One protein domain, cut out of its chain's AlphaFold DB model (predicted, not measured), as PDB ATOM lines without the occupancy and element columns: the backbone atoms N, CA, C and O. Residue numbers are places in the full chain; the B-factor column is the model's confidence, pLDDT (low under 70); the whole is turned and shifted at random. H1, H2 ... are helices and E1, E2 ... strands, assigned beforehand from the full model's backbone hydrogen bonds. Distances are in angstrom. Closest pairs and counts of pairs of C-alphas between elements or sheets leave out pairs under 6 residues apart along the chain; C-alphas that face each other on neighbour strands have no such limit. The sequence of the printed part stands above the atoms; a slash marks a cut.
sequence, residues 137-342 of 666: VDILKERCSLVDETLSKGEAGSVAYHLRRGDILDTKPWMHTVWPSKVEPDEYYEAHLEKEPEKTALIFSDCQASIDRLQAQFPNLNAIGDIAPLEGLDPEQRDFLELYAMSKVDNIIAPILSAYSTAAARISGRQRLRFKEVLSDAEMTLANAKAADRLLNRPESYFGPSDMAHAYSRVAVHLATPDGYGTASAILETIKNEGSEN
ATOM      1  N   VAL A 137      32.396 -34.652 -69.959       96.88
ATOM      2  CA  VAL A 137      31.040 -34.136 -70.222       96.88
ATOM      3  C   VAL A 137      30.959 -32.631 -69.935       96.88
ATOM      4  O   VAL A 137      31.697 -32.110 -69.096       96.88
ATOM      5  N   ASP A 138      30.054 -31.924 -70.613       96.06
ATOM      6  CA  ASP A 138      30.030 -30.452 -70.610       96.06
ATOM      7  C   ASP A 138      29.834 -29.846 -69.218       96.06
ATOM      8  O   ASP A 138      30.527 -28.892 -68.866       96.06
ATOM      9  N   ILE A 139      28.979 -30.451 -68.386       95.69
ATOM     10  CA  ILE A 139      28.768 -29.992 -67.007       95.69
ATOM     11  C   ILE A 139      30.063 -30.054 -66.183       95.69
ATOM     12  O   ILE A 139      30.374 -29.117 -65.456       95.69
ATOM     13  N   LEU A 140      30.874 -31.106 -66.336       96.19
ATOM     14  CA  LEU A 140      32.159 -31.207 -65.641       96.19
ATOM     15  C   LEU A 140      33.183 -30.222 -66.200       96.19
ATOM     16  O   LEU A 140      33.907 -29.617 -65.416       96.19
ATOM     17  N   LYS A 141      33.226 -30.007 -67.523       95.56
ATOM     18  CA  LYS A 141      34.101 -28.986 -68.129       95.56
ATOM     19  C   LYS A 141      33.806 -27.597 -67.567       95.56
ATOM     20  O   LYS A 141      34.734 -26.876 -67.196       95.56
ATOM     21  N   GLU A 142      32.527 -27.236 -67.481       96.31
ATOM     22  CA  GLU A 142      32.085 -25.966 -66.904       96.31
ATOM     23  C   GLU A 142      32.557 -25.831 -65.450       96.31
ATOM     24  O   GLU A 142      33.199 -24.843 -65.098       96.31
ATOM     25  N   ARG A 143      32.324 -26.851 -64.613       96.75
ATOM     26  CA  ARG A 143      32.724 -26.827 -63.195       96.75
ATOM     27  C   ARG A 143      34.241 -26.809 -62.999       96.75
ATOM     28  O   ARG A 143      34.731 -26.036 -62.182       96.75
ATOM     29  N   CYS A 144      34.993 -27.587 -63.775       95.88
ATOM     30  CA  CYS A 144      36.457 -27.554 -63.776       95.88
ATOM     31  C   CYS A 144      37.004 -26.170 -64.153       95.88
ATOM     32  O   CYS A 144      37.968 -25.716 -63.540       95.88
ATOM     33  N   SER A 145      36.365 -25.474 -65.098       95.75
ATOM     34  CA  SER A 145      36.782 -24.124 -65.506       95.75
ATOM     35  C   SER A 145      36.617 -23.101 -64.377       95.75
ATOM     36  O   SER A 145      37.488 -22.257 -64.193       95.75
ATOM     37  N   LEU A 146      35.544 -23.202 -63.580       96.62
ATOM     38  CA  LEU A 146      35.330 -22.342 -62.404       96.62
ATOM     39  C   LEU A 146      36.396 -22.568 -61.322       96.62
ATOM     40  O   LEU A 146      36.888 -21.618 -60.707       96.62
ATOM     41  N   VAL A 147      36.788 -23.829 -61.119       95.88
ATOM     42  CA  VAL A 147      37.898 -24.184 -60.228       95.88
ATOM     43  C   VAL A 147      39.202 -23.554 -60.717       95.88
ATOM     44  O   VAL A 147      39.890 -22.900 -59.932       95.88
ATOM     45  N   ASP A 148      39.537 -23.711 -62.000       94.62
ATOM     46  CA  ASP A 148      40.757 -23.134 -62.575       94.62
ATOM     47  C   ASP A 148      40.754 -21.598 -62.481       94.62
ATOM     48  O   ASP A 148      41.760 -21.008 -62.084       94.62
ATOM     49  N   GLU A 149      39.621 -20.946 -62.770       94.69
ATOM     50  CA  GLU A 149      39.469 -19.495 -62.636       94.69
ATOM     51  C   GLU A 149      39.746 -19.045 -61.196       94.69
ATOM     52  O   GLU A 149      40.512 -18.107 -60.973       94.69
ATOM     53  N   THR A 150      39.175 -19.739 -60.212       92.44
ATOM     54  CA  THR A 150      39.333 -19.393 -58.795       92.44
ATOM     55  C   THR A 150      40.779 -19.555 -58.333       92.44
ATOM     56  O   THR A 150      41.336 -18.647 -57.718       92.44
ATOM     57  N   LEU A 151      41.419 -20.675 -58.682       92.25
ATOM     58  CA  LEU A 151      42.812 -20.947 -58.324       92.25
ATOM     59  C   LEU A 151      43.796 -20.001 -59.029       92.25
ATOM     60  O   LEU A 151      44.828 -19.666 -58.455       92.25
ATOM     61  N   SER A 152      43.474 -19.531 -60.238       89.19
ATOM     62  CA  SER A 152      44.316 -18.587 -60.988       89.19
ATOM     63  C   SER A 152      44.331 -17.162 -60.417       89.19
ATOM     64  O   SER A 152      45.263 -16.410 -60.695       89.19
ATOM     65  N   LYS A 153      43.325 -16.786 -59.614       84.62
ATOM     66  CA  LYS A 153      43.217 -15.452 -58.996       84.62
ATOM     67  C   LYS A 153      44.140 -15.265 -57.784       84.62
ATOM     68  O   LYS A 153      44.389 -14.128 -57.394       84.62
ATOM     69  N   GLY A 154      44.621 -16.346 -57.169       78.81
ATOM     70  CA  GLY A 154      45.444 -16.287 -55.959       78.81
ATOM     71  C   GLY A 154      46.916 -15.984 -56.250       78.81
ATOM     72  O   GLY A 154      47.664 -16.876 -56.640       78.81
ATOM     73  N   GLU A 155      47.367 -14.753 -55.994       81.75
ATOM     74  CA  GLU A 155      48.771 -14.354 -56.212       81.75
ATOM     75  C   GLU A 155      49.760 -15.063 -55.266       81.75
ATOM     76  O   GLU A 155      50.908 -15.311 -55.634       81.75
ATOM     77  N   ALA A 156      49.319 -15.435 -54.059       86.88
ATOM     78  CA  ALA A 156      50.138 -16.127 -53.058       86.88
ATOM     79  C   ALA A 156      50.228 -17.655 -53.269       86.88
ATOM     80  O   ALA A 156      50.882 -18.361 -52.490       86.88
ATOM     81  N   GLY A 157      49.581 -18.176 -54.316       92.56
ATOM     82  CA  GLY A 157      49.437 -19.604 -54.580       92.56
ATOM     83  C   GLY A 157      48.278 -20.249 -53.818       92.56
ATOM     84  O   GLY A 157      47.494 -19.595 -53.129       92.56
ATOM     85  N   SER A 158      48.166 -21.568 -53.955       95.12
ATOM     86  CA  SER A 158      47.003 -22.336 -53.502       95.12
ATOM     87  C   SER A 158      47.369 -23.567 -52.672       95.12
ATOM     88  O   SER A 158      48.434 -24.175 -52.821       95.12
ATOM     89  N   VAL A 159      46.472 -23.959 -51.772       96.25
ATOM     90  CA  VAL A 159      46.653 -25.125 -50.905       96.25
ATOM     91  C   VAL A 159      45.347 -25.891 -50.751       96.25
ATOM     92  O   VAL A 159      44.286 -25.296 -50.605       96.25
ATOM     93  N   ALA A 160      45.422 -27.219 -50.766       97.00
ATOM     94  CA  ALA A 160      44.302 -28.099 -50.467       97.00
ATOM     95  C   ALA A 160      44.569 -28.891 -49.188       97.00
ATOM     96  O   ALA A 160      45.647 -29.467 -49.014       97.00
ATOM     97  N   TYR A 161      43.550 -28.986 -48.343       96.50
ATOM     98  CA  TYR A 161      43.536 -29.803 -47.143       96.50
ATOM     99  C   TYR A 161      42.563 -30.962 -47.314       96.50
ATOM    100  O   TYR A 161      41.392 -30.760 -47.625       96.50
ATOM    101  N   HIS A 162      43.035 -32.181 -47.071       93.81
ATOM    102  CA  HIS A 162      42.165 -33.354 -47.037       93.81
ATOM    103  C   HIS A 162      41.957 -33.815 -45.594       93.81
ATOM    104  O   HIS A 162      42.812 -34.494 -45.014       93.81
ATOM    105  N   LEU A 163      40.808 -33.447 -45.034       91.56
ATOM    106  CA  LEU A 163      40.394 -33.764 -43.678       91.56
ATOM    107  C   LEU A 163      39.573 -35.060 -43.690       91.56
ATOM    108  O   LEU A 163      38.397 -35.075 -44.035       91.56
ATOM    109  N   ARG A 164      40.183 -36.183 -43.295       87.19
ATOM    110  CA  ARG A 164      39.452 -37.455 -43.218       87.19
ATOM    111  C   ARG A 164      38.586 -37.493 -41.956       87.19
ATOM    112  O   ARG A 164      39.108 -37.596 -40.841       87.19
ATOM    113  N   ARG A 165      37.272 -37.434 -42.154       85.94
ATOM    114  CA  ARG A 165      36.201 -37.608 -41.157       85.94
ATOM    115  C   ARG A 165      35.137 -38.555 -41.745       85.94
ATOM    116  O   ARG A 165      35.368 -39.106 -42.816       85.94
ATOM    117  N   GLY A 166      34.027 -38.799 -41.049       82.69
ATOM    118  CA  GLY A 166      32.921 -39.624 -41.556       82.69
ATOM    119  C   GLY A 166      32.984 -41.089 -41.113       82.69
ATOM    120  O   GLY A 166      33.048 -41.377 -39.920       82.69
ATOM    121  N   ASP A 167      32.971 -42.029 -42.066       80.25
ATOM    122  CA  ASP A 167      32.828 -43.478 -41.817       80.25
ATOM    123  C   ASP A 167      33.798 -44.028 -40.759       80.25
ATOM    124  O   ASP A 167      33.445 -44.866 -39.928       80.25
ATOM    125  N   ILE A 168      35.022 -43.513 -40.772       84.94
ATOM    126  CA  ILE A 168      36.094 -43.912 -39.872       84.94
ATOM    127  C   ILE A 168      35.847 -43.504 -38.416       84.94
ATOM    128  O   ILE A 168      36.395 -44.137 -37.519       84.94
ATOM    129  N   LEU A 169      35.031 -42.470 -38.191       87.81
ATOM    130  CA  LEU A 169      34.665 -41.979 -36.867       87.81
ATOM    131  C   LEU A 169      33.336 -42.566 -36.393       87.81
ATOM    132  O   LEU A 169      33.225 -42.886 -35.217       87.81
ATOM    133  N   ASP A 170      32.363 -42.778 -37.276       83.81
ATOM    134  CA  ASP A 170      30.985 -43.037 -36.824       83.81
ATOM    135  C   ASP A 170      30.441 -44.415 -37.220       83.81
ATOM    136  O   ASP A 170      29.352 -44.806 -36.801       83.81
ATOM    137  N   THR A 171      31.184 -45.190 -38.019       86.50
ATOM    138  CA  THR A 171      30.715 -46.491 -38.517       86.50
ATOM    139  C   THR A 171      31.481 -47.655 -37.896       86.50
ATOM    140  O   THR A 171      32.715 -47.714 -37.896       86.50
ATOM    141  N   LYS A 172      30.741 -48.655 -37.404       88.19
ATOM    142  CA  LYS A 172      31.306 -49.938 -36.959       88.19
ATOM    143  C   LYS A 172      31.751 -50.761 -38.181       88.19
ATOM    144  O   LYS A 172      31.015 -50.825 -39.162       88.19
ATOM    145  N   PRO A 173      32.917 -51.432 -38.141       88.44
ATOM    146  CA  PRO A 173      33.825 -51.564 -36.996       88.44
ATOM    147  C   PRO A 173      34.905 -50.470 -36.909       88.44
ATOM    148  O   PRO A 173      35.678 -50.468 -35.950       88.44
ATOM    149  N   TRP A 174      35.001 -49.580 -37.898       88.44
ATOM    150  CA  TRP A 174      36.139 -48.676 -38.108       88.44
ATOM    151  C   TRP A 174      36.373 -47.711 -36.953       88.44
ATOM    152  O   TRP A 174      37.521 -47.538 -36.552       88.44
ATOM    153  N   MET A 175      35.305 -47.190 -36.354       91.38
ATOM    154  CA  MET A 175      35.398 -46.277 -35.213       91.38
ATOM    155  C   MET A 175      36.096 -46.867 -33.979       91.38
ATOM    156  O   MET A 175      36.558 -46.131 -33.116       91.38
ATOM    157  N   HIS A 176      36.175 -48.195 -33.846       92.81
ATOM    158  CA  HIS A 176      36.696 -48.835 -32.634       92.81
ATOM    159  C   HIS A 176      38.208 -49.104 -32.654       92.81
ATOM    160  O   HIS A 176      38.702 -49.753 -31.730       92.81
ATOM    161  N   THR A 177      38.956 -48.579 -33.629       89.00
ATOM    162  CA  THR A 177      40.431 -48.582 -33.604       89.00
ATOM    163  C   THR A 177      41.015 -47.213 -33.890       89.00
ATOM    164  O   THR A 177      40.334 -46.324 -34.391       89.00
ATOM    165  N   VAL A 178      42.298 -47.051 -33.577       86.19
ATOM    166  CA  VAL A 178      43.022 -45.809 -33.822       86.19
ATOM    167  C   VAL A 178      43.465 -45.703 -35.279       86.19
ATOM    168  O   VAL A 178      43.995 -46.644 -35.873       86.19
ATOM    169  N   TRP A 179      43.347 -44.500 -35.841       85.94
ATOM    170  CA  TRP A 179      43.770 -44.207 -37.212       85.94
ATOM    171  C   TRP A 179      44.775 -43.054 -37.275       85.94
ATOM    172  O   TRP A 179      44.552 -42.079 -37.995       85.94
ATOM    173  N   PRO A 180      45.921 -43.149 -36.572       79.12
ATOM    174  CA  PRO A 180      46.845 -42.027 -36.420       79.12
ATOM    175  C   PRO A 180      47.503 -41.587 -37.735       79.12
ATOM    176  O   PRO A 180      48.101 -40.523 -37.808       79.12
ATOM    177  N   SER A 181      47.441 -42.418 -38.775       82.31
ATOM    178  CA  SER A 181      47.937 -42.108 -40.117       82.31
ATOM    179  C   SER A 181      46.865 -41.536 -41.049       82.31
ATOM    180  O   SER A 181      47.204 -41.160 -42.173       82.31
ATOM    181  N   LYS A 182      45.600 -41.491 -40.616       85.19
ATOM    182  CA  LYS A 182      44.455 -41.025 -41.411       85.19
ATOM    183  C   LYS A 182      43.739 -39.829 -40.791       85.19
ATOM    184  O   LYS A 182      43.216 -39.024 -41.542       85.19
ATOM    185  N   VAL A 183      43.708 -39.715 -39.468       88.81
ATOM    186  CA  VAL A 183      43.024 -38.633 -38.751       88.81
ATOM    187  C   VAL A 183      44.079 -37.738 -38.109       88.81
ATOM    188  O   VAL A 183      44.907 -38.214 -37.337       88.81
ATOM    189  N   GLU A 184      44.053 -36.451 -38.445       90.69
ATOM    190  CA  GLU A 184      44.865 -35.407 -37.806       90.69
ATOM    191  C   GLU A 184      43.943 -34.465 -37.011       90.69
ATOM    192  O   GLU A 184      42.802 -34.278 -37.456       90.69
ATOM    193  N   PRO A 185      44.392 -33.888 -35.877       92.56
ATOM    194  CA  PRO A 185      43.631 -32.880 -35.138       92.56
ATOM    195  C   PRO A 185      43.419 -31.636 -35.994       92.56
ATOM    196  O   PRO A 185      44.274 -31.296 -36.817       92.56
ATOM    197  N   ASP A 186      42.300 -30.950 -35.792       94.00
ATOM    198  CA  ASP A 186      41.974 -29.772 -36.591       94.00
ATOM    199  C   ASP A 186      42.995 -28.645 -36.376       94.00
ATOM    200  O   ASP A 186      43.321 -27.915 -37.305       94.00
ATOM    201  N   GLU A 187      43.594 -28.568 -35.189       96.31
ATOM    202  CA  GLU A 187      44.559 -27.542 -34.791       96.31
ATOM    203  C   GLU A 187      45.820 -27.546 -35.665       96.31
ATOM    204  O   GLU A 187      46.511 -26.534 -35.765       96.31
ATOM    205  N   TYR A 188      46.132 -28.665 -36.330       95.69
ATOM    206  CA  TYR A 188      47.218 -28.713 -37.312       95.69
ATOM    207  C   TYR A 188      46.844 -27.963 -38.597       95.69
ATOM    208  O   TYR A 188      47.687 -27.283 -39.185       95.69
ATOM    209  N   TYR A 189      45.581 -28.061 -39.019       96.12
ATOM    210  CA  TYR A 189      45.039 -27.312 -40.153       96.12
ATOM    211  C   TYR A 189      44.951 -25.830 -39.797       96.12
ATOM    212  O   TYR A 189      45.438 -25.002 -40.559       96.12
ATOM    213  N   GLU A 190      44.418 -25.512 -38.613       96.88
ATOM    214  CA  GLU A 190      44.316 -24.142 -38.097       96.88
ATOM    215  C   GLU A 190      45.697 -23.468 -38.051       96.88
ATOM    216  O   GLU A 190      45.861 -22.378 -38.586       96.88
ATOM    217  N   ALA A 191      46.725 -24.140 -37.518       97.38
ATOM    218  CA  ALA A 191      48.082 -23.591 -37.457       97.38
ATOM    219  C   ALA A 191      48.681 -23.298 -38.844       97.38
ATOM    220  O   ALA A 191      49.386 -22.304 -39.015       97.38
ATOM    221  N   HIS A 192      48.420 -24.145 -39.845       97.00
ATOM    222  CA  HIS A 192      48.919 -23.899 -41.200       97.00
ATOM    223  C   HIS A 192      48.111 -22.814 -41.930       97.00
ATOM    224  O   HIS A 192      48.689 -22.021 -42.671       97.00
ATOM    225  N   LEU A 193      46.798 -22.732 -41.695       96.75
ATOM    226  CA  LEU A 193      45.951 -21.644 -42.193       96.75
ATOM    227  C   LEU A 193      46.354 -20.290 -41.587       96.75
ATOM    228  O   LEU A 193      46.454 -19.310 -42.315       96.75
ATOM    229  N   GLU A 194      46.660 -20.242 -40.284       96.25
ATOM    230  CA  GLU A 194      47.194 -19.054 -39.593       96.25
ATOM    231  C   GLU A 194      48.555 -18.616 -40.163       96.25
ATOM    232  O   GLU A 194      48.850 -17.423 -40.227       96.25
ATOM    233  N   LYS A 195      49.391 -19.576 -40.579       95.12
ATOM    234  CA  LYS A 195      50.724 -19.334 -41.148       95.12
ATOM    235  C   LYS A 195      50.684 -18.780 -42.573       95.12
ATOM    236  O   LYS A 195      51.566 -18.015 -42.954       95.12
ATOM    237  N   GLU A 196      49.691 -19.185 -43.359       93.62
ATOM    238  CA  GLU A 196      49.586 -18.885 -44.791       93.62
ATOM    239  C   GLU A 196      48.218 -18.254 -45.138       93.62
ATOM    240  O   GLU A 196      47.499 -18.787 -45.988       93.62
ATOM    241  N   PRO A 197      47.832 -17.127 -44.503       92.50
ATOM    242  CA  PRO A 197      46.475 -16.576 -44.602       92.50
ATOM    243  C   PRO A 197      46.127 -16.020 -45.992       92.50
ATOM    244  O   PRO A 197      44.951 -15.902 -46.332       92.50
ATOM    245  N   GLU A 198      47.146 -15.693 -46.791       91.88
ATOM    246  CA  GLU A 198      47.001 -15.103 -48.128       91.88
ATOM    247  C   GLU A 198      46.788 -16.154 -49.231       91.88
ATOM    248  O   GLU A 198      46.424 -15.809 -50.355       91.88
ATOM    249  N   LYS A 199      47.032 -17.444 -48.950       92.75
ATOM    250  CA  LYS A 199      46.861 -18.511 -49.946       92.75
ATOM    251  C   LYS A 199      45.389 -18.822 -50.175       92.75
ATOM    252  O   LYS A 199      44.608 -18.924 -49.232       92.75
ATOM    253  N   THR A 200      45.033 -19.115 -51.424       94.31
ATOM    254  CA  THR A 200      43.722 -19.693 -51.737       94.31
ATOM    255  C   THR A 200      43.650 -21.105 -51.158       94.31
ATOM    256  O   THR A 200      44.303 -22.027 -51.655       94.31
ATOM    257  N   ALA A 201      42.884 -21.268 -50.083       96.06
ATOM    258  CA  ALA A 201      42.775 -22.521 -49.351       96.06
ATOM    259  C   ALA A 201      41.491 -23.271 -49.719       96.06
ATOM    260  O   ALA A 201      40.399 -22.706 -49.641       96.06
ATOM    261  N   LEU A 202      41.630 -24.550 -50.071       97.25
ATOM    262  CA  LEU A 202      40.529 -25.482 -50.303       97.25
ATOM    263  C   LEU A 202      40.495 -26.563 -49.219       97.25
ATOM    264  O   LEU A 202      41.546 -27.093 -48.853       97.25
ATOM    265  N   ILE A 203      39.312 -26.944 -48.742       96.50
ATOM    266  CA  ILE A 203      39.131 -28.065 -47.808       96.50
ATOM    267  C   ILE A 203      38.187 -29.129 -48.368       96.50
ATOM    268  O   ILE A 203      37.146 -28.826 -48.943       96.50
ATOM    269  N   PHE A 204      38.567 -30.390 -48.162       94.50
ATOM    270  CA  PHE A 204      37.819 -31.572 -48.580       94.50
ATOM    271  C   PHE A 204      37.625 -32.499 -47.380       94.50
ATOM    272  O   PHE A 204      38.607 -32.870 -46.726       94.50
ATOM    273  N   SER A 205      36.378 -32.861 -47.086       91.38
ATOM    274  CA  SER A 205      35.998 -33.702 -45.948       91.38
ATOM    275  C   SER A 205      34.656 -34.373 -46.210       91.38
ATOM    276  O   SER A 205      33.739 -33.736 -46.715       91.38
ATOM    277  N   ASP A 206      34.508 -35.612 -45.745       86.25
ATOM    278  CA  ASP A 206      33.215 -36.309 -45.707       86.25
ATOM    279  C   ASP A 206      32.282 -35.757 -44.597       86.25
ATOM    280  O   ASP A 206      31.142 -36.196 -44.455       86.25
ATOM    281  N   CYS A 207      32.762 -34.820 -43.765       87.88
ATOM    282  CA  CYS A 207      32.007 -34.192 -42.678       87.88
ATOM    283  C   CYS A 207      31.853 -32.684 -42.909       87.88
ATOM    284  O   CYS A 207      32.797 -31.921 -42.673       87.88
ATOM    285  N   GLN A 208      30.646 -32.266 -43.305       88.19
ATOM    286  CA  GLN A 208      30.307 -30.858 -43.543       88.19
ATOM    287  C   GLN A 208      30.452 -30.006 -42.276       88.19
ATOM    288  O   GLN A 208      31.019 -28.925 -42.333       88.19
ATOM    289  N   ALA A 209      30.063 -30.524 -41.106       87.00
ATOM    290  CA  ALA A 209      30.188 -29.785 -39.847       87.00
ATOM    291  C   ALA A 209      31.645 -29.395 -39.522       87.00
ATOM    292  O   ALA A 209      31.895 -28.330 -38.956       87.00
ATOM    293  N   SER A 210      32.625 -30.229 -39.895       87.88
ATOM    294  CA  SER A 210      34.045 -29.891 -39.735       87.88
ATOM    295  C   SER A 210      34.495 -28.790 -40.698       87.88
ATOM    296  O   SER A 210      35.318 -27.958 -40.317       87.88
ATOM    297  N   ILE A 211      33.958 -28.783 -41.923       92.00
ATOM    298  CA  ILE A 211      34.192 -27.723 -42.909       92.00
ATOM    299  C   ILE A 211      33.614 -26.410 -42.376       92.00
ATOM    300  O   ILE A 211      34.368 -25.457 -42.199       92.00
ATOM    301  N   ASP A 212      32.329 -26.395 -42.012       92.06
ATOM    302  CA  ASP A 212      31.617 -25.204 -41.536       92.06
ATOM    303  C   ASP A 212      32.331 -24.555 -40.340       92.06
ATOM    304  O   ASP A 212      32.506 -23.337 -40.286       92.06
ATOM    305  N   ARG A 213      32.809 -25.373 -39.389       89.81
ATOM    306  CA  ARG A 213      33.562 -24.899 -38.217       89.81
ATOM    307  C   ARG A 213      34.852 -24.184 -38.616       89.81
ATOM    308  O   ARG A 213      35.141 -23.110 -38.089       89.81
ATOM    309  N   LEU A 214      35.637 -24.778 -39.516       93.38
ATOM    310  CA  LEU A 214      36.892 -24.182 -39.971       93.38
ATOM    311  C   LEU A 214      36.634 -22.931 -40.817       93.38
ATOM    312  O   LEU A 214      37.336 -21.942 -40.640       93.38
ATOM    313  N   GLN A 215      35.606 -22.919 -41.665       95.19
ATOM    314  CA  GLN A 215      35.236 -21.738 -42.453       95.19
ATOM    315  C   GLN A 215      34.756 -20.575 -41.581       95.19
ATOM    316  O   GLN A 215      35.091 -19.423 -41.853       95.19
ATOM    317  N   ALA A 216      34.042 -20.856 -40.486       93.69
ATOM    318  CA  ALA A 216      33.644 -19.831 -39.523       93.69
ATOM    319  C   ALA A 216      34.853 -19.126 -38.875       93.69
ATOM    320  O   ALA A 216      34.764 -17.948 -38.528       93.69
ATOM    321  N   GLN A 217      35.982 -19.828 -38.722       93.44
ATOM    322  CA  GLN A 217      37.229 -19.273 -38.189       93.44
ATOM    323  C   GLN A 217      38.136 -18.680 -39.281       93.44
ATOM    324  O   GLN A 217      38.835 -17.701 -39.029       93.44
ATOM    325  N   PHE A 218      38.114 -19.251 -40.486       95.12
ATOM    326  CA  PHE A 218      38.945 -18.864 -41.624       95.12
ATOM    327  C   PHE A 218      38.060 -18.555 -42.840       95.12
ATOM    328  O   PHE A 218      37.876 -19.421 -43.691       95.12
ATOM    329  N   PRO A 219      37.547 -17.317 -42.978       88.69
ATOM    330  CA  PRO A 219      36.616 -16.959 -44.056       88.69
ATOM    331  C   PRO A 219      37.174 -17.104 -45.480       88.69
ATOM    332  O   PRO A 219      36.408 -17.167 -46.432       88.69
ATOM    333  N   ASN A 220      38.503 -17.160 -45.634       88.06
ATOM    334  CA  ASN A 220      39.176 -17.393 -46.919       88.06
ATOM    335  C   ASN A 220      39.322 -18.892 -47.264       88.06
ATOM    336  O   ASN A 220      39.856 -19.229 -48.323       88.06
ATOM    337  N   LEU A 221      38.901 -19.795 -46.371       95.62
ATOM    338  CA  LEU A 221      38.862 -21.232 -46.614       95.62
ATOM    339  C   LEU A 221      37.608 -21.579 -47.414       95.62
ATOM    340  O   LEU A 221      36.494 -21.336 -46.961       95.62
ATOM    341  N   ASN A 222      37.788 -22.205 -48.571       95.56
ATOM    342  CA  ASN A 222      36.688 -22.580 -49.450       95.56
ATOM    343  C   ASN A 222      36.487 -24.099 -49.439       95.56
ATOM    344  O   ASN A 222      37.439 -24.872 -49.569       95.56
ATOM    345  N   ALA A 223      35.245 -24.543 -49.321       95.88
ATOM    346  CA  ALA A 223      34.830 -25.872 -49.728       95.88
ATOM    347  C   ALA A 223      34.680 -25.922 -51.257       95.88
ATOM    348  O   ALA A 223      34.654 -24.896 -51.940       95.88
ATOM    349  N   ILE A 224      34.536 -27.125 -51.818       94.88
ATOM    350  CA  ILE A 224      34.347 -27.270 -53.268       94.88
ATOM    351  C   ILE A 224      33.079 -26.552 -53.768       94.88
ATOM    352  O   ILE A 224      33.107 -25.938 -54.831       94.88
ATOM    353  N   GLY A 225      32.006 -26.565 -52.969       93.81
ATOM    354  CA  GLY A 225      30.737 -25.912 -53.296       93.81
ATOM    355  C   GLY A 225      30.809 -24.385 -53.352       93.81
ATOM    356  O   GLY A 225      30.005 -23.775 -54.050       93.81
ATOM    357  N   ASP A 226      31.790 -23.773 -52.684       94.19
ATOM    358  CA  ASP A 226      31.960 -22.313 -52.678       94.19
ATOM    359  C   ASP A 226      32.592 -21.799 -53.977       94.19
ATOM    360  O   ASP A 226      32.392 -20.648 -54.360       94.19
ATOM    361  N   ILE A 227      33.353 -22.658 -54.666       94.94
ATOM    362  CA  ILE A 227      34.087 -22.300 -55.890       94.94
ATOM    363  C   ILE A 227      33.455 -22.886 -57.155       94.94
ATOM    364  O   ILE A 227      33.690 -22.383 -58.253       94.94
ATOM    365  N   ALA A 228      32.663 -23.952 -57.019       95.06
ATOM    366  CA  ALA A 228      31.966 -24.596 -58.122       95.06
ATOM    367  C   ALA A 228      30.625 -25.197 -57.640       95.06
ATOM    368  O   ALA A 228      30.631 -26.062 -56.763       95.06
ATOM    369  N   PRO A 229      29.478 -24.810 -58.236       93.94
ATOM    370  CA  PRO A 229      28.165 -25.326 -57.844       93.94
ATOM    371  C   PRO A 229      28.063 -26.854 -57.966       93.94
ATOM    372  O   PRO A 229      28.423 -27.427 -59.000       93.94
ATOM    373  N   LEU A 230      27.535 -27.516 -56.934       93.81
ATOM    374  CA  LEU A 230      27.374 -28.979 -56.900       93.81
ATOM    375  C   LEU A 230      25.989 -29.440 -57.371       93.81
ATOM    376  O   LEU A 230      25.749 -30.638 -57.556       93.81
ATOM    377  N   GLU A 231      25.058 -28.506 -57.557       93.56
ATOM    378  CA  GLU A 231      23.711 -28.770 -58.039       93.56
ATOM    379  C   GLU A 231      23.754 -29.415 -59.427       93.56
ATOM    380  O   GLU A 231      24.441 -28.954 -60.342       93.56
ATOM    381  N   GLY A 232      22.993 -30.499 -59.583       91.50
ATOM    382  CA  GLY A 232      22.934 -31.260 -60.831       91.50
ATOM    383  C   GLY A 232      24.110 -32.211 -61.067       91.50
ATOM    384  O   GLY A 232      24.076 -32.925 -62.062       91.50
ATOM    385  N   LEU A 233      25.106 -32.265 -60.171       94.00
ATOM    386  CA  LEU A 233      26.177 -33.261 -60.245       94.00
ATOM    387  C   LEU A 233      25.769 -34.577 -59.583       94.00
ATOM    388  O   LEU A 233      25.336 -34.591 -58.420       94.00
ATOM    389  N   ASP A 234      26.002 -35.673 -60.300       91.44
ATOM    390  CA  ASP A 234      25.966 -37.034 -59.767       91.44
ATOM    391  C   ASP A 234      27.120 -37.281 -58.770       91.44
ATOM    392  O   ASP A 234      28.143 -36.592 -58.838       91.44
ATOM    393  N   PRO A 235      27.012 -38.263 -57.852       88.94
ATOM    394  CA  PRO A 235      28.062 -38.552 -56.869       88.94
ATOM    395  C   PRO A 235      29.462 -38.724 -57.483       88.94
ATOM    396  O   PRO A 235      30.410 -38.077 -57.055       88.94
ATOM    397  N   GLU A 236      29.585 -39.508 -58.552       89.19
ATOM    398  CA  GLU A 236      30.832 -39.728 -59.290       89.19
ATOM    399  C   GLU A 236      31.400 -38.454 -59.934       89.19
ATOM    400  O   GLU A 236      32.618 -38.309 -60.048       89.19
ATOM    401  N   GLN A 237      30.538 -37.514 -60.333       94.06
ATOM    402  CA  GLN A 237      30.950 -36.219 -60.872       94.06
ATOM    403  C   GLN A 237      31.457 -35.291 -59.762       94.06
ATOM    404  O   GLN A 237      32.407 -34.542 -59.986       94.06
ATOM    405  N   ARG A 238      30.874 -35.364 -58.559       92.94
ATOM    406  CA  ARG A 238      31.362 -34.633 -57.376       92.94
ATOM    407  C   ARG A 238      32.730 -35.149 -56.943       92.94
ATOM    408  O   ARG A 238      33.657 -34.352 -56.837       92.94
ATOM    409  N   ASP A 239      32.882 -36.471 -56.826       90.94
ATOM    410  CA  ASP A 239      34.167 -37.124 -56.537       90.94
ATOM    411  C   ASP A 239      35.234 -36.725 -57.569       90.94
ATOM    412  O   ASP A 239      36.394 -36.478 -57.240       90.94
ATOM    413  N   PHE A 240      34.854 -36.653 -58.849       93.94
ATOM    414  CA  PHE A 240      35.754 -36.196 -59.900       93.94
ATOM    415  C   PHE A 240      36.165 -34.736 -59.714       93.94
ATOM    416  O   PHE A 240      37.356 -34.428 -59.781       93.94
ATOM    417  N   LEU A 241      35.201 -33.842 -59.494       95.75
ATOM    418  CA  LEU A 241      35.439 -32.405 -59.383       95.75
ATOM    419  C   LEU A 241      36.320 -32.063 -58.175       95.75
ATOM    420  O   LEU A 241      37.233 -31.246 -58.282       95.75
ATOM    421  N   GLU A 242      36.094 -32.718 -57.041       94.81
ATOM    422  CA  GLU A 242      36.928 -32.565 -55.854       94.81
ATOM    423  C   GLU A 242      38.361 -33.068 -56.081       94.81
ATOM    424  O   GLU A 242      39.331 -32.374 -55.760       94.81
ATOM    425  N   LEU A 243      38.513 -34.255 -56.678       94.19
ATOM    426  CA  LEU A 243      39.819 -34.818 -57.012       94.19
ATOM    427  C   LEU A 243      40.567 -33.922 -58.010       94.19
ATOM    428  O   LEU A 243      41.775 -33.706 -57.866       94.19
ATOM    429  N   TYR A 244      39.847 -33.379 -58.995       95.00
ATOM    430  CA  TYR A 244      40.350 -32.398 -59.947       95.00
ATOM    431  C   TYR A 244      40.862 -31.158 -59.220       95.00
ATOM    432  O   TYR A 244      42.048 -30.848 -59.330       95.00
ATOM    433  N   ALA A 245      40.021 -30.503 -58.418       95.94
ATOM    434  CA  ALA A 245      40.381 -29.292 -57.687       95.94
ATOM    435  C   ALA A 245      41.599 -29.503 -56.779       95.94
ATOM    436  O   ALA A 245      42.559 -28.732 -56.832       95.94
ATOM    437  N   MET A 246      41.634 -30.608 -56.029       95.81
ATOM    438  CA  MET A 246      42.780 -30.969 -55.193       95.81
ATOM    439  C   MET A 246      44.053 -31.229 -56.016       95.81
ATOM    440  O   MET A 246      45.150 -30.943 -55.552       95.81
ATOM    441  N   SER A 247      43.950 -31.748 -57.241       94.50
ATOM    442  CA  SER A 247      45.115 -31.931 -58.119       94.50
ATOM    443  C   SER A 247      45.616 -30.625 -58.755       94.50
ATOM    444  O   SER A 247      46.743 -30.568 -59.258       94.50
ATOM    445  N   LYS A 248      44.789 -29.570 -58.752       93.75
ATOM    446  CA  LYS A 248      45.103 -28.297 -59.406       93.75
ATOM    447  C   LYS A 248      45.839 -27.307 -58.502       93.75
ATOM    448  O   LYS A 248      46.534 -26.447 -59.049       93.75
ATOM    449  N   VAL A 249      45.765 -27.471 -57.180       94.31
ATOM    450  CA  VAL A 249      46.459 -26.600 -56.215       94.31
ATOM    451  C   VAL A 249      47.982 -26.775 -56.207       94.31
ATOM    452  O   VAL A 249      48.516 -27.776 -56.694       94.31
ATOM    453  N   ASP A 250      48.695 -25.826 -55.594       93.19
ATOM    454  CA  ASP A 250      50.150 -25.893 -55.487       93.19
ATOM    455  C   ASP A 250      50.623 -26.912 -54.452       93.19
ATOM    456  O   ASP A 250      51.552 -27.686 -54.708       93.19
ATOM    457  N   ASN A 251      49.974 -26.932 -53.290       94.50
ATOM    458  CA  ASN A 251      50.327 -27.818 -52.188       94.50
ATOM    459  C   ASN A 251      49.114 -28.615 -51.722       94.50
ATOM    460  O   ASN A 251      48.053 -28.056 -51.473       94.50
ATOM    461  N   ILE A 252      49.291 -29.920 -51.531       95.94
ATOM    462  CA  ILE A 252      48.267 -30.787 -50.943       95.94
ATOM    463  C   ILE A 252      48.775 -31.220 -49.579       95.94
ATOM    464  O   ILE A 252      49.763 -31.951 -49.499       95.94
ATOM    465  N   ILE A 253      48.103 -30.792 -48.516       95.69
ATOM    466  CA  ILE A 253      48.424 -31.172 -47.142       95.69
ATOM    467  C   ILE A 253      47.409 -32.212 -46.692       95.69
ATOM    468  O   ILE A 253      46.200 -31.975 -46.677       95.69
ATOM    469  N   ALA A 254      47.896 -33.406 -46.361       91.69
ATOM    470  CA  ALA A 254      47.020 -34.514 -46.021       91.69
ATOM    471  C   ALA A 254      47.687 -35.539 -45.088       91.69
ATOM    472  O   ALA A 254      48.918 -35.648 -45.042       91.69
ATOM    473  N   PRO A 255      46.876 -36.359 -44.394       84.88
ATOM    474  CA  PRO A 255      47.357 -37.495 -43.619       84.88
ATOM    475  C   PRO A 255      48.216 -38.476 -44.437       84.88
ATOM    476  O   PRO A 255      48.148 -38.561 -45.669       84.88
ATOM    477  N   ILE A 256      49.023 -39.276 -43.733       79.19
ATOM    478  CA  ILE A 256      49.978 -40.215 -44.342       79.19
ATOM    479  C   ILE A 256      49.274 -41.263 -45.210       79.19
ATOM    480  O   ILE A 256      49.810 -41.623 -46.251       79.19
ATOM    481  N   LEU A 257      48.108 -41.769 -44.815       77.25
ATOM    482  CA  LEU A 257      47.408 -42.844 -45.519       77.25
ATOM    483  C   LEU A 257      46.018 -42.395 -45.984       77.25
ATOM    484  O   LEU A 257      45.008 -42.723 -45.373       77.25
ATOM    485  N   SER A 258      45.961 -41.702 -47.118       82.50
ATOM    486  CA  SER A 258      44.714 -41.453 -47.850       82.50
ATOM    487  C   SER A 258      44.908 -41.784 -49.324       82.50
ATOM    488  O   SER A 258      45.770 -41.199 -49.980       82.50
ATOM    489  N   ALA A 259      44.123 -42.730 -49.849       82.56
ATOM    490  CA  ALA A 259      44.163 -43.082 -51.268       82.56
ATOM    491  C   ALA A 259      43.716 -41.905 -52.148       82.56
ATOM    492  O   ALA A 259      44.310 -41.673 -53.195       82.56
ATOM    493  N   TYR A 260      42.729 -41.134 -51.682       87.44
ATOM    494  CA  TYR A 260      42.148 -40.012 -52.412       87.44
ATOM    495  C   TYR A 260      43.145 -38.864 -52.611       87.44
ATOM    496  O   TYR A 260      43.490 -38.528 -53.741       87.44
ATOM    497  N   SER A 261      43.734 -38.349 -51.525       90.31
ATOM    498  CA  SER A 261      44.737 -37.280 -51.627       90.31
ATOM    499  C   SER A 261      46.067 -37.762 -52.210       90.31
ATOM    500  O   SER A 261      46.797 -36.982 -52.820       90.31
ATOM    501  N   THR A 262      46.388 -39.058 -52.082       91.06
ATOM    502  CA  THR A 262      47.512 -39.652 -52.823       91.06
ATOM    503  C   THR A 262      47.242 -39.607 -54.320       91.06
ATOM    504  O   THR A 262      48.122 -39.182 -55.061       91.06
ATOM    505  N   ALA A 263      46.041 -39.982 -54.770       91.75
ATOM    506  CA  ALA A 263      45.686 -39.915 -56.178       91.75
ATOM    507  C   ALA A 263      45.746 -38.475 -56.710       91.75
ATOM    508  O   ALA A 263      46.410 -38.250 -57.718       91.75
ATOM    509  N   ALA A 264      45.171 -37.502 -55.993       94.12
ATOM    510  CA  ALA A 264      45.236 -36.083 -56.361       94.12
ATOM    511  C   ALA A 264      46.684 -35.591 -56.534       94.12
ATOM    512  O   ALA A 264      47.028 -34.989 -57.550       94.12
ATOM    513  N   ALA A 265      47.558 -35.910 -55.571       93.88
ATOM    514  CA  ALA A 265      48.969 -35.540 -55.634       93.88
ATOM    515  C   ALA A 265      49.691 -36.187 -56.821       93.88
ATOM    516  O   ALA A 265      50.511 -35.553 -57.474       93.88
ATOM    517  N   ARG A 266      49.380 -37.446 -57.140       93.31
ATOM    518  CA  ARG A 266      49.970 -38.118 -58.303       93.31
ATOM    519  C   ARG A 266      49.469 -37.539 -59.620       93.31
ATOM    520  O   ARG A 266      50.278 -37.367 -60.523       93.31
ATOM    521  N   ILE A 267      48.186 -37.191 -59.715       92.75
ATOM    522  CA  ILE A 267      47.617 -36.510 -60.886       92.75
ATOM    523  C   ILE A 267      48.313 -35.159 -61.104       92.75
ATOM    524  O   ILE A 267      48.645 -34.821 -62.236       92.75
ATOM    525  N   SER A 268      48.632 -34.429 -60.031       91.69
ATOM    526  CA  SER A 268      49.350 -33.151 -60.125       91.69
ATOM    527  C   SER A 268      50.842 -33.279 -60.474       91.69
ATOM    528  O   SER A 268      51.513 -32.262 -60.649       91.69
ATOM    529  N   GLY A 269      51.379 -34.503 -60.553       90.94
ATOM    530  CA  GLY A 269      52.812 -34.771 -60.715       90.94
ATOM    531  C   GLY A 269      53.618 -34.681 -59.411       90.94
ATOM    532  O   GLY A 269      54.808 -34.999 -59.389       90.94
ATOM    533  N   ARG A 270      52.992 -34.290 -58.294       89.38
ATOM    534  CA  ARG A 270      53.665 -33.944 -57.035       89.38
ATOM    535  C   ARG A 270      53.510 -35.031 -55.957       89.38
ATOM    536  O   ARG A 270      52.964 -36.122 -56.146       89.38
ATOM    537  N   GLN A 271      54.071 -34.743 -54.788       88.44
ATOM    538  CA  GLN A 271      53.835 -35.488 -53.554       88.44
ATOM    539  C   GLN A 271      52.951 -34.640 -52.640       88.44
ATOM    540  O   GLN A 271      53.056 -33.416 -52.637       88.44
ATOM    541  N   ARG A 272      52.094 -35.290 -51.850       91.56
ATOM    542  CA  ARG A 272      51.423 -34.609 -50.738       91.56
ATOM    543  C   ARG A 272      52.446 -34.275 -49.654       91.56
ATOM    544  O   ARG A 272      53.391 -35.038 -49.447       91.56
ATOM    545  N   LEU A 273      52.197 -33.197 -48.933       94.38
ATOM    546  CA  LEU A 273      52.946 -32.789 -47.758       94.38
ATOM    547  C   LEU A 273      52.209 -33.241 -46.493       94.38
ATOM    548  O   LEU A 273      50.979 -33.295 -46.442       94.38
ATOM    549  N   ARG A 274      52.969 -33.581 -45.458       92.06
ATOM    550  CA  ARG A 274      52.474 -33.850 -44.103       92.06
ATOM    551  C   ARG A 274      52.631 -32.593 -43.260       92.06
ATOM    552  O   ARG A 274      53.520 -31.790 -43.514       92.06
ATOM    553  N   PHE A 275      51.873 -32.487 -42.173       92.75
ATOM    554  CA  PHE A 275      51.983 -31.340 -41.262       92.75
ATOM    555  C   PHE A 275      53.401 -31.097 -40.742       92.75
ATOM    556  O   PHE A 275      53.865 -29.969 -40.763       92.75
ATOM    557  N   LYS A 276      54.156 -32.151 -40.417       90.81
ATOM    558  CA  LYS A 276      55.570 -32.030 -40.014       90.81
ATOM    559  C   LYS A 276      56.530 -31.510 -41.101       90.81
ATOM    560  O   LYS A 276      57.705 -31.316 -40.822       90.81
ATOM    561  N   GLU A 277      56.086 -31.430 -42.354       94.44
ATOM    562  CA  GLU A 277      56.868 -30.894 -43.480       94.44
ATOM    563  C   GLU A 277      56.548 -29.417 -43.736       94.44
ATOM    564  O   GLU A 277      57.327 -28.742 -44.399       94.44
ATOM    565  N   VAL A 278      55.431 -28.912 -43.201       95.62
ATOM    566  CA  VAL A 278      54.952 -27.534 -43.413       95.62
ATOM    567  C   VAL A 278      54.871 -26.716 -42.118       95.62
ATOM    568  O   VAL A 278      54.896 -25.486 -42.155       95.62
ATOM    569  N   LEU A 279      54.842 -27.384 -40.967       96.25
ATOM    570  CA  LEU A 279      54.923 -26.807 -39.631       96.25
ATOM    571  C   LEU A 279      56.263 -27.184 -38.990       96.25
ATOM    572  O   LEU A 279      56.721 -28.323 -39.081       96.25
ATOM    573  N   SER A 280      56.873 -26.217 -38.319       96.81
ATOM    574  CA  SER A 280      58.029 -26.393 -37.447       96.81
ATOM    575  C   SER A 280      57.662 -27.173 -36.183       96.81
ATOM    576  O   SER A 280      56.498 -27.237 -35.782       96.81
ATOM    577  N   ASP A 281      58.668 -27.713 -35.490       93.81
ATOM    578  CA  ASP A 281      58.464 -28.428 -34.223       93.81
ATOM    579  C   ASP A 281      57.785 -27.552 -33.152       93.81
ATOM    580  O   ASP A 281      56.990 -28.049 -32.350       93.81
ATOM    581  N   ALA A 282      58.055 -26.240 -33.156       96.12
ATOM    582  CA  ALA A 282      57.425 -25.282 -32.251       96.12
ATOM    583  C   ALA A 282      55.937 -25.076 -32.582       96.12
ATOM    584  O   ALA A 282      55.099 -25.136 -31.682       96.12
ATOM    585  N   GLU A 283      55.599 -24.906 -33.865       97.19
ATOM    586  CA  GLU A 283      54.210 -24.796 -34.338       97.19
ATOM    587  C   GLU A 283      53.428 -26.087 -34.047       97.19
ATOM    588  O   GLU A 283      52.325 -26.037 -33.504       97.19
ATOM    589  N   MET A 284      54.027 -27.254 -34.305       94.25
ATOM    590  CA  MET A 284      53.441 -28.559 -33.975       94.25
ATOM    591  C   MET A 284      53.215 -28.725 -32.467       94.25
ATOM    592  O   MET A 284      52.190 -29.260 -32.047       94.25
ATOM    593  N   THR A 285      54.158 -28.281 -31.634       94.00
ATOM    594  CA  THR A 285      54.023 -28.325 -30.169       94.00
ATOM    595  C   THR A 285      52.867 -27.446 -29.699       94.00
ATOM    596  O   THR A 285      52.028 -27.901 -28.923       94.00
ATOM    597  N   LEU A 286      52.771 -26.218 -30.219       96.69
ATOM    598  CA  LEU A 286      51.680 -25.302 -29.897       96.69
ATOM    599  C   LEU A 286      50.321 -25.854 -30.343       96.69
ATOM    600  O   LEU A 286      49.365 -25.811 -29.573       96.69
ATOM    601  N   ALA A 287      50.233 -26.414 -31.549       97.06
ATOM    602  CA  ALA A 287      48.997 -26.998 -32.058       97.06
ATOM    603  C   ALA A 287      48.543 -28.210 -31.225       97.06
ATOM    604  O   ALA A 287      47.363 -28.335 -30.912       97.06
ATOM    605  N   ASN A 288      49.473 -29.063 -30.777       95.12
ATOM    606  CA  ASN A 288      49.151 -30.151 -29.846       95.12
ATOM    607  C   ASN A 288      48.655 -29.638 -28.486       95.12
ATOM    608  O   ASN A 288      47.734 -30.223 -27.919       95.12
ATOM    609  N   ALA A 289      49.233 -28.550 -27.969       95.75
ATOM    610  CA  ALA A 289      48.767 -27.925 -26.735       95.75
ATOM    611  C   ALA A 289      47.354 -27.330 -26.894       95.75
ATOM    612  O   ALA A 289      46.509 -27.555 -26.031       95.75
ATOM    613  N   LYS A 290      47.068 -26.650 -28.020       97.06
ATOM    614  CA  LYS A 290      45.717 -26.164 -28.369       97.06
ATOM    615  C   LYS A 290      44.710 -27.323 -28.459       97.06
ATOM    616  O   LYS A 290      43.613 -27.215 -27.919       97.06
ATOM    617  N   ALA A 291      45.094 -28.443 -29.075       96.94
ATOM    618  CA  ALA A 291      44.231 -29.619 -29.211       96.94
ATOM    619  C   ALA A 291      43.925 -30.268 -27.850       96.94
ATOM    620  O   ALA A 291      42.778 -30.614 -27.563       96.94
ATOM    621  N   ALA A 292      44.936 -30.389 -26.982       96.81
ATOM    622  CA  ALA A 292      44.762 -30.872 -25.613       96.81
ATOM    623  C   ALA A 292      43.838 -29.956 -24.792       96.81
ATOM    624  O   ALA A 292      42.948 -30.452 -24.103       96.81
ATOM    625  N   ASP A 293      44.009 -28.634 -24.901       96.75
ATOM    626  CA  ASP A 293      43.128 -27.646 -24.267       96.75
ATOM    627  C   ASP A 293      41.679 -27.781 -24.750       96.75
ATOM    628  O   ASP A 293      40.765 -27.865 -23.934       96.75
ATOM    629  N   ARG A 294      41.456 -27.872 -26.068       96.62
ATOM    630  CA  ARG A 294      40.116 -28.032 -26.645       96.62
ATOM    631  C   ARG A 294      39.442 -29.317 -26.164       96.62
ATOM    632  O   ARG A 294      38.277 -29.271 -25.783       96.62
ATOM    633  N   LEU A 295      40.163 -30.442 -26.142       97.19
ATOM    634  CA  LEU A 295      39.645 -31.720 -25.627       97.19
ATOM    635  C   LEU A 295      39.197 -31.631 -24.164       97.19
ATOM    636  O   LEU A 295      38.239 -32.296 -23.780       97.19
ATOM    637  N   LEU A 296      39.900 -30.841 -23.352       95.50
ATOM    638  CA  LEU A 296      39.622 -30.717 -21.925       95.50
ATOM    639  C   LEU A 296      38.512 -29.703 -21.630       95.50
ATOM    640  O   LEU A 296      37.629 -29.980 -20.825       95.50
ATOM    641  N   ASN A 297      38.585 -28.534 -22.263       96.25
ATOM    642  CA  ASN A 297      37.832 -27.349 -21.857       96.25
ATOM    643  C   ASN A 297      36.675 -27.000 -22.799       96.25
ATOM    644  O   ASN A 297      35.838 -26.180 -22.430       96.25
ATOM    645  N   ARG A 298      36.649 -27.568 -24.011       95.19
ATOM    646  CA  ARG A 298      35.630 -27.304 -25.039       95.19
ATOM    647  C   ARG A 298      35.185 -28.595 -25.753       95.19
ATOM    648  O   ARG A 298      35.237 -28.647 -26.990       95.19
ATOM    649  N   PRO A 299      34.815 -29.671 -25.030       94.00
ATOM    650  CA  PRO A 299      34.410 -30.941 -25.642       94.00
ATOM    651  C   PRO A 299      33.223 -30.794 -26.609       94.00
ATOM    652  O   PRO A 299      33.187 -31.456 -27.642       94.00
ATOM    653  N   GLU A 300      32.316 -29.851 -26.347       92.00
ATOM    654  CA  GLU A 300      31.153 -29.531 -27.179       92.00
ATOM    655  C   GLU A 300      31.508 -28.990 -28.571       92.00
ATOM    656  O   GLU A 300      30.656 -28.929 -29.454       92.00
ATOM    657  N   SER A 301      32.763 -28.581 -28.779       90.56
ATOM    658  CA  SER A 301      33.241 -28.084 -30.070       90.56
ATOM    659  C   SER A 301      33.611 -29.195 -31.061       90.56
ATOM    660  O   SER A 301      33.970 -28.892 -32.202       90.56
ATOM    661  N   TYR A 302      33.592 -30.463 -30.643       91.50
ATOM    662  CA  TYR A 302      33.804 -31.622 -31.513       91.50
ATOM    663  C   TYR A 302      32.487 -32.099 -32.127       91.50
ATOM    664  O   TYR A 302      31.417 -31.875 -31.571       91.50
ATOM    665  N   PHE A 303      32.558 -32.805 -33.263       86.50
ATOM    666  CA  PHE A 303      31.353 -33.354 -33.903       86.50
ATOM    667  C   PHE A 303      30.637 -34.384 -33.014       86.50
ATOM    668  O   PHE A 303      29.415 -34.518 -33.042       86.50
ATOM    669  N   GLY A 304      31.408 -35.102 -32.203       91.25
ATOM    670  CA  GLY A 304      30.889 -36.007 -31.197       91.25
ATOM    671  C   GLY A 304      32.002 -36.724 -30.438       91.25
ATOM    672  O   GLY A 304      33.189 -36.530 -30.727       91.25
ATOM    673  N   PRO A 305      31.639 -37.615 -29.504       94.12
ATOM    674  CA  PRO A 305      32.604 -38.289 -28.635       94.12
ATOM    675  C   PRO A 305      33.650 -39.117 -29.398       94.12
ATOM    676  O   PRO A 305      34.798 -39.226 -28.968       94.12
ATOM    677  N   SER A 306      33.284 -39.670 -30.560       93.56
ATOM    678  CA  SER A 306      34.219 -40.428 -31.399       93.56
ATOM    679  C   SER A 306      35.265 -39.542 -32.081       93.56
ATOM    680  O   SER A 306      36.429 -39.933 -32.189       93.56
ATOM    681  N   ASP A 307      34.891 -38.332 -32.495       92.88
ATOM    682  CA  ASP A 307      35.831 -37.347 -33.040       92.88
ATOM    683  C   ASP A 307      36.856 -36.945 -31.967       92.88
ATOM    684  O   ASP A 307      38.065 -37.020 -32.195       92.88
ATOM    685  N   MET A 308      36.386 -36.687 -30.737       94.94
ATOM    686  CA  MET A 308      37.260 -36.444 -29.582       94.94
ATOM    687  C   MET A 308      38.226 -37.611 -29.338       94.94
ATOM    688  O   MET A 308      39.423 -37.403 -29.135       94.94
ATOM    689  N   ALA A 309      37.725 -38.850 -29.382       94.94
ATOM    690  CA  ALA A 309      38.531 -40.049 -29.173       94.94
ATOM    691  C   ALA A 309      39.673 -40.172 -30.196       94.94
ATOM    692  O   ALA A 309      40.813 -40.498 -29.847       94.94
ATOM    693  N   HIS A 310      39.391 -39.877 -31.465       92.75
ATOM    694  CA  HIS A 310      40.393 -39.943 -32.522       92.75
ATOM    695  C   HIS A 310      41.362 -38.757 -32.491       92.75
ATOM    696  O   HIS A 310      42.563 -38.974 -32.686       92.75
ATOM    697  N   ALA A 311      40.897 -37.545 -32.177       92.81
ATOM    698  CA  ALA A 311      41.767 -36.397 -31.933       92.81
ATOM    699  C   ALA A 311      42.739 -36.682 -30.775       92.81
ATOM    700  O   ALA A 311      43.957 -36.520 -30.919       92.81
ATOM    701  N   TYR A 312      42.233 -37.238 -29.669       93.62
ATOM    702  CA  TYR A 312      43.059 -37.654 -28.539       93.62
ATOM    703  C   TYR A 312      44.131 -38.672 -28.940       93.62
ATOM    704  O   TYR A 312      45.267 -38.558 -28.490       93.62
ATOM    705  N   SER A 313      43.832 -39.631 -29.825       89.75
ATOM    706  CA  SER A 313      44.822 -40.636 -30.255       89.75
ATOM    707  C   SER A 313      46.107 -40.027 -30.844       89.75
ATOM    708  O   SER A 313      47.179 -40.634 -30.762       89.75
ATOM    709  N   ARG A 314      46.023 -38.811 -31.404       86.69
ATOM    710  CA  ARG A 314      47.167 -38.032 -31.902       86.69
ATOM    711  C   ARG A 314      47.840 -37.248 -30.780       86.69
ATOM    712  O   ARG A 314      49.059 -37.334 -30.621       86.69
ATOM    713  N   VAL A 315      47.045 -36.559 -29.964       89.44
ATOM    714  CA  VAL A 315      47.515 -35.758 -28.821       89.44
ATOM    715  C   VAL A 315      48.205 -36.621 -27.754       89.44
ATOM    716  O   VAL A 315      49.168 -36.183 -27.127       89.44
ATOM    717  N   ALA A 316      47.794 -37.880 -27.589       88.12
ATOM    718  CA  ALA A 316      48.350 -38.818 -26.616       88.12
ATOM    719  C   ALA A 316      49.869 -38.998 -26.757       88.12
ATOM    720  O   ALA A 316      50.568 -39.146 -25.757       88.12
ATOM    721  N   VAL A 317      50.402 -38.947 -27.984       82.75
ATOM    722  CA  VAL A 317      51.851 -39.042 -28.232       82.75
ATOM    723  C   VAL A 317      52.589 -37.838 -27.642       82.75
ATOM    724  O   VAL A 317      53.686 -37.994 -27.111       82.75
ATOM    725  N   HIS A 318      51.984 -36.651 -27.706       84.00
ATOM    726  CA  HIS A 318      52.538 -35.423 -27.143       84.00
ATOM    727  C   HIS A 318      52.434 -35.394 -25.611       84.00
ATOM    728  O   HIS A 318      53.381 -35.004 -24.934       84.00
ATOM    729  N   LEU A 319      51.322 -35.888 -25.057       87.38
ATOM    730  CA  LEU A 319      51.105 -35.986 -23.609       87.38
ATOM    731  C   LEU A 319      51.871 -37.139 -22.943       87.38
ATOM    732  O   LEU A 319      51.778 -37.319 -21.731       87.38
ATOM    733  N   ALA A 320      52.648 -37.921 -23.701       80.88
ATOM    734  CA  ALA A 320      53.404 -39.066 -23.198       80.88
ATOM    735  C   ALA A 320      54.659 -38.674 -22.380       80.88
ATOM    736  O   ALA A 320      55.702 -39.330 -22.469       80.88
ATOM    737  N   THR A 321      54.566 -37.633 -21.554       82.75
ATOM    738  CA  THR A 321      55.629 -37.078 -20.703       82.75
ATOM    739  C   THR A 321      55.198 -37.085 -19.228       82.75
ATOM    740  O   THR A 321      53.999 -37.098 -18.957       82.75
ATOM    741  N   PRO A 322      56.138 -37.071 -18.256       82.38
ATOM    742  CA  PRO A 322      55.820 -36.984 -16.823       82.38
ATOM    743  C   PRO A 322      54.774 -35.929 -16.460       82.38
ATOM    744  O   PRO A 322      53.857 -36.242 -15.706       82.38
ATOM    745  N   ASP A 323      54.868 -34.740 -17.052       86.44
ATOM    746  CA  ASP A 323      53.958 -33.626 -16.770       86.44
ATOM    747  C   ASP A 323      52.628 -33.724 -17.545       86.44
ATOM    748  O   ASP A 323      51.643 -33.093 -17.172       86.44
ATOM    749  N   GLY A 324      52.573 -34.528 -18.613       87.81
ATOM    750  CA  GLY A 324      51.399 -34.673 -19.479       87.81
ATOM    751  C   GLY A 324      50.386 -35.732 -19.031       87.81
ATOM    752  O   GLY A 324      49.233 -35.678 -19.457       87.81
ATOM    753  N   TYR A 325      50.771 -36.680 -18.167       86.75
ATOM    754  CA  TYR A 325      49.900 -37.813 -17.809       86.75
ATOM    755  C   TYR A 325      48.623 -37.398 -17.068       86.75
ATOM    756  O   TYR A 325      47.554 -37.926 -17.367       86.75
ATOM    757  N   GLY A 326      48.701 -36.401 -16.179       89.69
ATOM    758  CA  GLY A 326      47.516 -35.882 -15.488       89.69
ATOM    759  C   GLY A 326      46.498 -35.283 -16.465       89.69
ATOM    760  O   GLY A 326      45.313 -35.609 -16.408       89.69
ATOM    761  N   THR A 327      46.972 -34.481 -17.424       93.12
ATOM    762  CA  THR A 327      46.142 -33.921 -18.501       93.12
ATOM    763  C   THR A 327      45.556 -35.021 -19.384       93.12
ATOM    764  O   THR A 327      44.378 -34.972 -19.730       93.12
ATOM    765  N   ALA A 328      46.346 -36.047 -19.714       92.69
ATOM    766  CA  ALA A 328      45.875 -37.198 -20.478       92.69
ATOM    767  C   ALA A 328      44.729 -37.930 -19.765       92.69
ATOM    768  O   ALA A 328      43.721 -38.227 -20.404       92.69
ATOM    769  N   SER A 329      44.854 -38.175 -18.455       92.81
ATOM    770  CA  SER A 329      43.798 -38.805 -17.655       92.81
ATOM    771  C   SER A 329      42.525 -37.957 -17.633       92.81
ATOM    772  O   SER A 329      41.444 -38.495 -17.849       92.81
ATOM    773  N   ALA A 330      42.648 -36.641 -17.433       95.56
ATOM    774  CA  ALA A 330      41.501 -35.735 -17.397       95.56
ATOM    775  C   ALA A 330      40.751 -35.697 -18.741       95.56
ATOM    776  O   ALA A 330      39.535 -35.850 -18.770       95.56
ATOM    777  N   ILE A 331      41.472 -35.591 -19.865       97.25
ATOM    778  CA  ILE A 331      40.862 -35.625 -21.204       97.25
ATOM    779  C   ILE A 331      40.129 -36.949 -21.449       97.25
ATOM    780  O   ILE A 331      39.016 -36.969 -21.972       97.25
ATOM    781  N   LEU A 332      40.745 -38.072 -21.080       95.88
ATOM    782  CA  LEU A 332      40.143 -39.389 -21.255       95.88
ATOM    783  C   LEU A 332      38.881 -39.579 -20.398       95.88
ATOM    784  O   LEU A 332      37.960 -40.289 -20.814       95.88
ATOM    785  N   GLU A 333      38.825 -38.970 -19.213       95.88
ATOM    786  CA  GLU A 333      37.606 -38.899 -18.400       95.88
ATOM    787  C   GLU A 333      36.532 -38.050 -19.088       95.88
ATOM    788  O   GLU A 333      35.399 -38.515 -19.198       95.88
ATOM    789  N   THR A 334      36.884 -36.882 -19.640       97.19
ATOM    790  CA  THR A 334      35.961 -36.052 -20.432       97.19
ATOM    791  C   THR A 334      35.367 -36.841 -21.600       97.19
ATOM    792  O   THR A 334      34.151 -36.961 -21.693       97.19
ATOM    793  N   ILE A 335      36.196 -37.484 -22.432       96.62
ATOM    794  CA  ILE A 335      35.741 -38.298 -23.580       96.62
ATOM    795  C   ILE A 335      34.760 -39.397 -23.145       96.62
ATOM    796  O   ILE A 335      33.783 -39.692 -23.838       96.62
ATOM    797  N   LYS A 336      35.014 -40.025 -21.992       94.50
ATOM    798  CA  LYS A 336      34.145 -41.071 -21.447       94.50
ATOM    799  C   LYS A 336      32.824 -40.508 -20.922       94.50
ATOM    800  O   LYS A 336      31.788 -41.128 -21.143       94.50
ATOM    801  N   ASN A 337      32.854 -39.349 -20.264       95.56
ATOM    802  CA  ASN A 337      31.666 -38.666 -19.748       95.56
ATOM    803  C   ASN A 337      30.761 -38.144 -20.873       95.56
ATOM    804  O   ASN A 337      29.544 -38.209 -20.737       95.56
ATOM    805  N   GLU A 338      31.344 -37.735 -22.003       96.00
ATOM    806  CA  GLU A 338      30.613 -37.388 -23.233       96.00
ATOM    807  C   GLU A 338      29.987 -38.615 -23.930       96.00
ATOM    808  O   GLU A 338      29.221 -38.479 -24.879       96.00
ATOM    809  N   GLY A 339      30.271 -39.837 -23.461       94.69
ATOM    810  CA  GLY A 339      29.605 -41.053 -23.932       94.69
ATOM    811  C   GLY A 339      30.299 -41.763 -25.097       94.69
ATOM    812  O   GLY A 339      29.647 -42.486 -25.846       94.69
ATOM    813  N   SER A 340      31.615 -41.599 -25.265       94.12
ATOM    814  CA  SER A 340      32.376 -42.336 -26.286       94.12
ATOM    815  C   SER A 340      32.273 -43.859 -26.118       94.12
ATOM    816  O   SER A 340      32.685 -44.416 -25.100       94.12
ATOM    817  N   GLU A 341      31.852 -44.555 -27.182       93.50
ATOM    818  CA  GLU A 341      31.840 -46.026 -27.270       93.50
ATOM    819  C   GLU A 341      33.116 -46.619 -27.910       93.50
ATOM    820  O   GLU A 341      33.230 -47.839 -28.091       93.50
ATOM    821  N   ASN A 342      34.088 -45.787 -28.300       94.31
ATOM    822  CA  ASN A 342      35.313 -46.226 -28.971       94.31
ATOM    823  C   ASN A 342      36.104 -47.203 -28.085       94.31
ATOM    824  O   ASN A 342      36.543 -46.862 -26.987       94.31
TER     825      ASN A 342
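What this domain is: This is residues 137 to 342 of the 666 residues of an uncharacterized protein of Cognatiyoonia sediminum (UniProt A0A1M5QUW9). Two parts stand along one long axis: a small parallel sheet with helices over both faces, H3 and H4 on one and H6 and H7 on the other, and an up-and-down bundle of H9, H10 and H11 that meets it through H3. At the far end from the bundle, H1 runs side by side with H6. The printed part has 206 residues with eleven named helices and four named strands, in the order H1 E1 H2 H3 E2 H4 E3 H5 H6 E4 H7 H8 H9 H10 H11; the sheet's order is E3 E2 E1 E4 and the class is mixed, helices and strands. It is compact, with a radius of gyration of the C-alphas of 17.6 A, and elongated, 57 by 36 by 29 A.

How they stand to each other: Start at H1, residues 138 to 152, which touches H6, residues 235 to 248, at a shallow tilt of 29 degrees; the closest C-alphas, of Val 147 and Ala 245, are 6.2 A apart. H1 only just touches H5, residues 224 to 227, with 3 pairs of C-alphas within 8 A, made by residues 146 to 150 alone; the closest are Val 147 and Ile 227, 6.1 A. Next find E1, residues 158 to 163, parallel to E2, residues 200 to 205, with N 161 and O 202 at 2.8 A, and to E4, residues 251 to 253, with N 253 and O 160 at 2.8 A. E3, residues 221 to 223, is parallel to E2, with N 222 and O 201 at 2.9 A. H3, residues 186 to 195, and H4, residues 208 to 217, are on one face at heights of 10.1 A and 8.7 A; H6 and H7, residues 259 to 267, are on the opposite face at 10.9 A and 10.1 A, giving three layers, helices on both faces of a sheet. H2, residues 167 to 170, touches H10, residues 305 to 318, through H10's residues 306 to 310 alone, Leu 169 and Ser 306 being closest at 5.7 A. H8, residues 275 to 278, is close to H3 but not clearly touching, Tyr 188 and Phe 275 being 6.7 A apart. H3 touches H9, residues 281 to 297, at Glu 187 and Ala 287, 5.2 A. H9 and H10, and H10 and H11, residues 325 to 337, are hairpins, at tilts of 40 and 8 degrees, closest at Asn 288 and Val 315 and at Pro 305 and Ile 335, both 5.9 A. In H1, H3, H4, H6, H7, H9 and H11 every O i to N i+4 pair is within hydrogen-bond range; in H10, 7 of 10; H2, H5 and H8 are too short for such a pair.

Where its parts are: Find C-alpha 138 at (30.030, -30.452, -70.610); H1 runs 20.9 A from there. E1 spans 16.5 A, E2 17.0 A, and H6 20.0 A. H9, the longest helix, runs 24.1 A from C-alpha 281 at (58.464, -28.428, -34.223), and H11 ends at C-alpha 337, (31.666, -38.666, -19.748).

The domain as a whole: The C-alphas of Asp 138 and Pro 322, 60.0 A apart, are the two farthest apart. The printed part has no cut; its long link is residues 171 to 185, from H2 to H3. The mean pLDDT of the printed part is 92.1, and no printed residue is under 70.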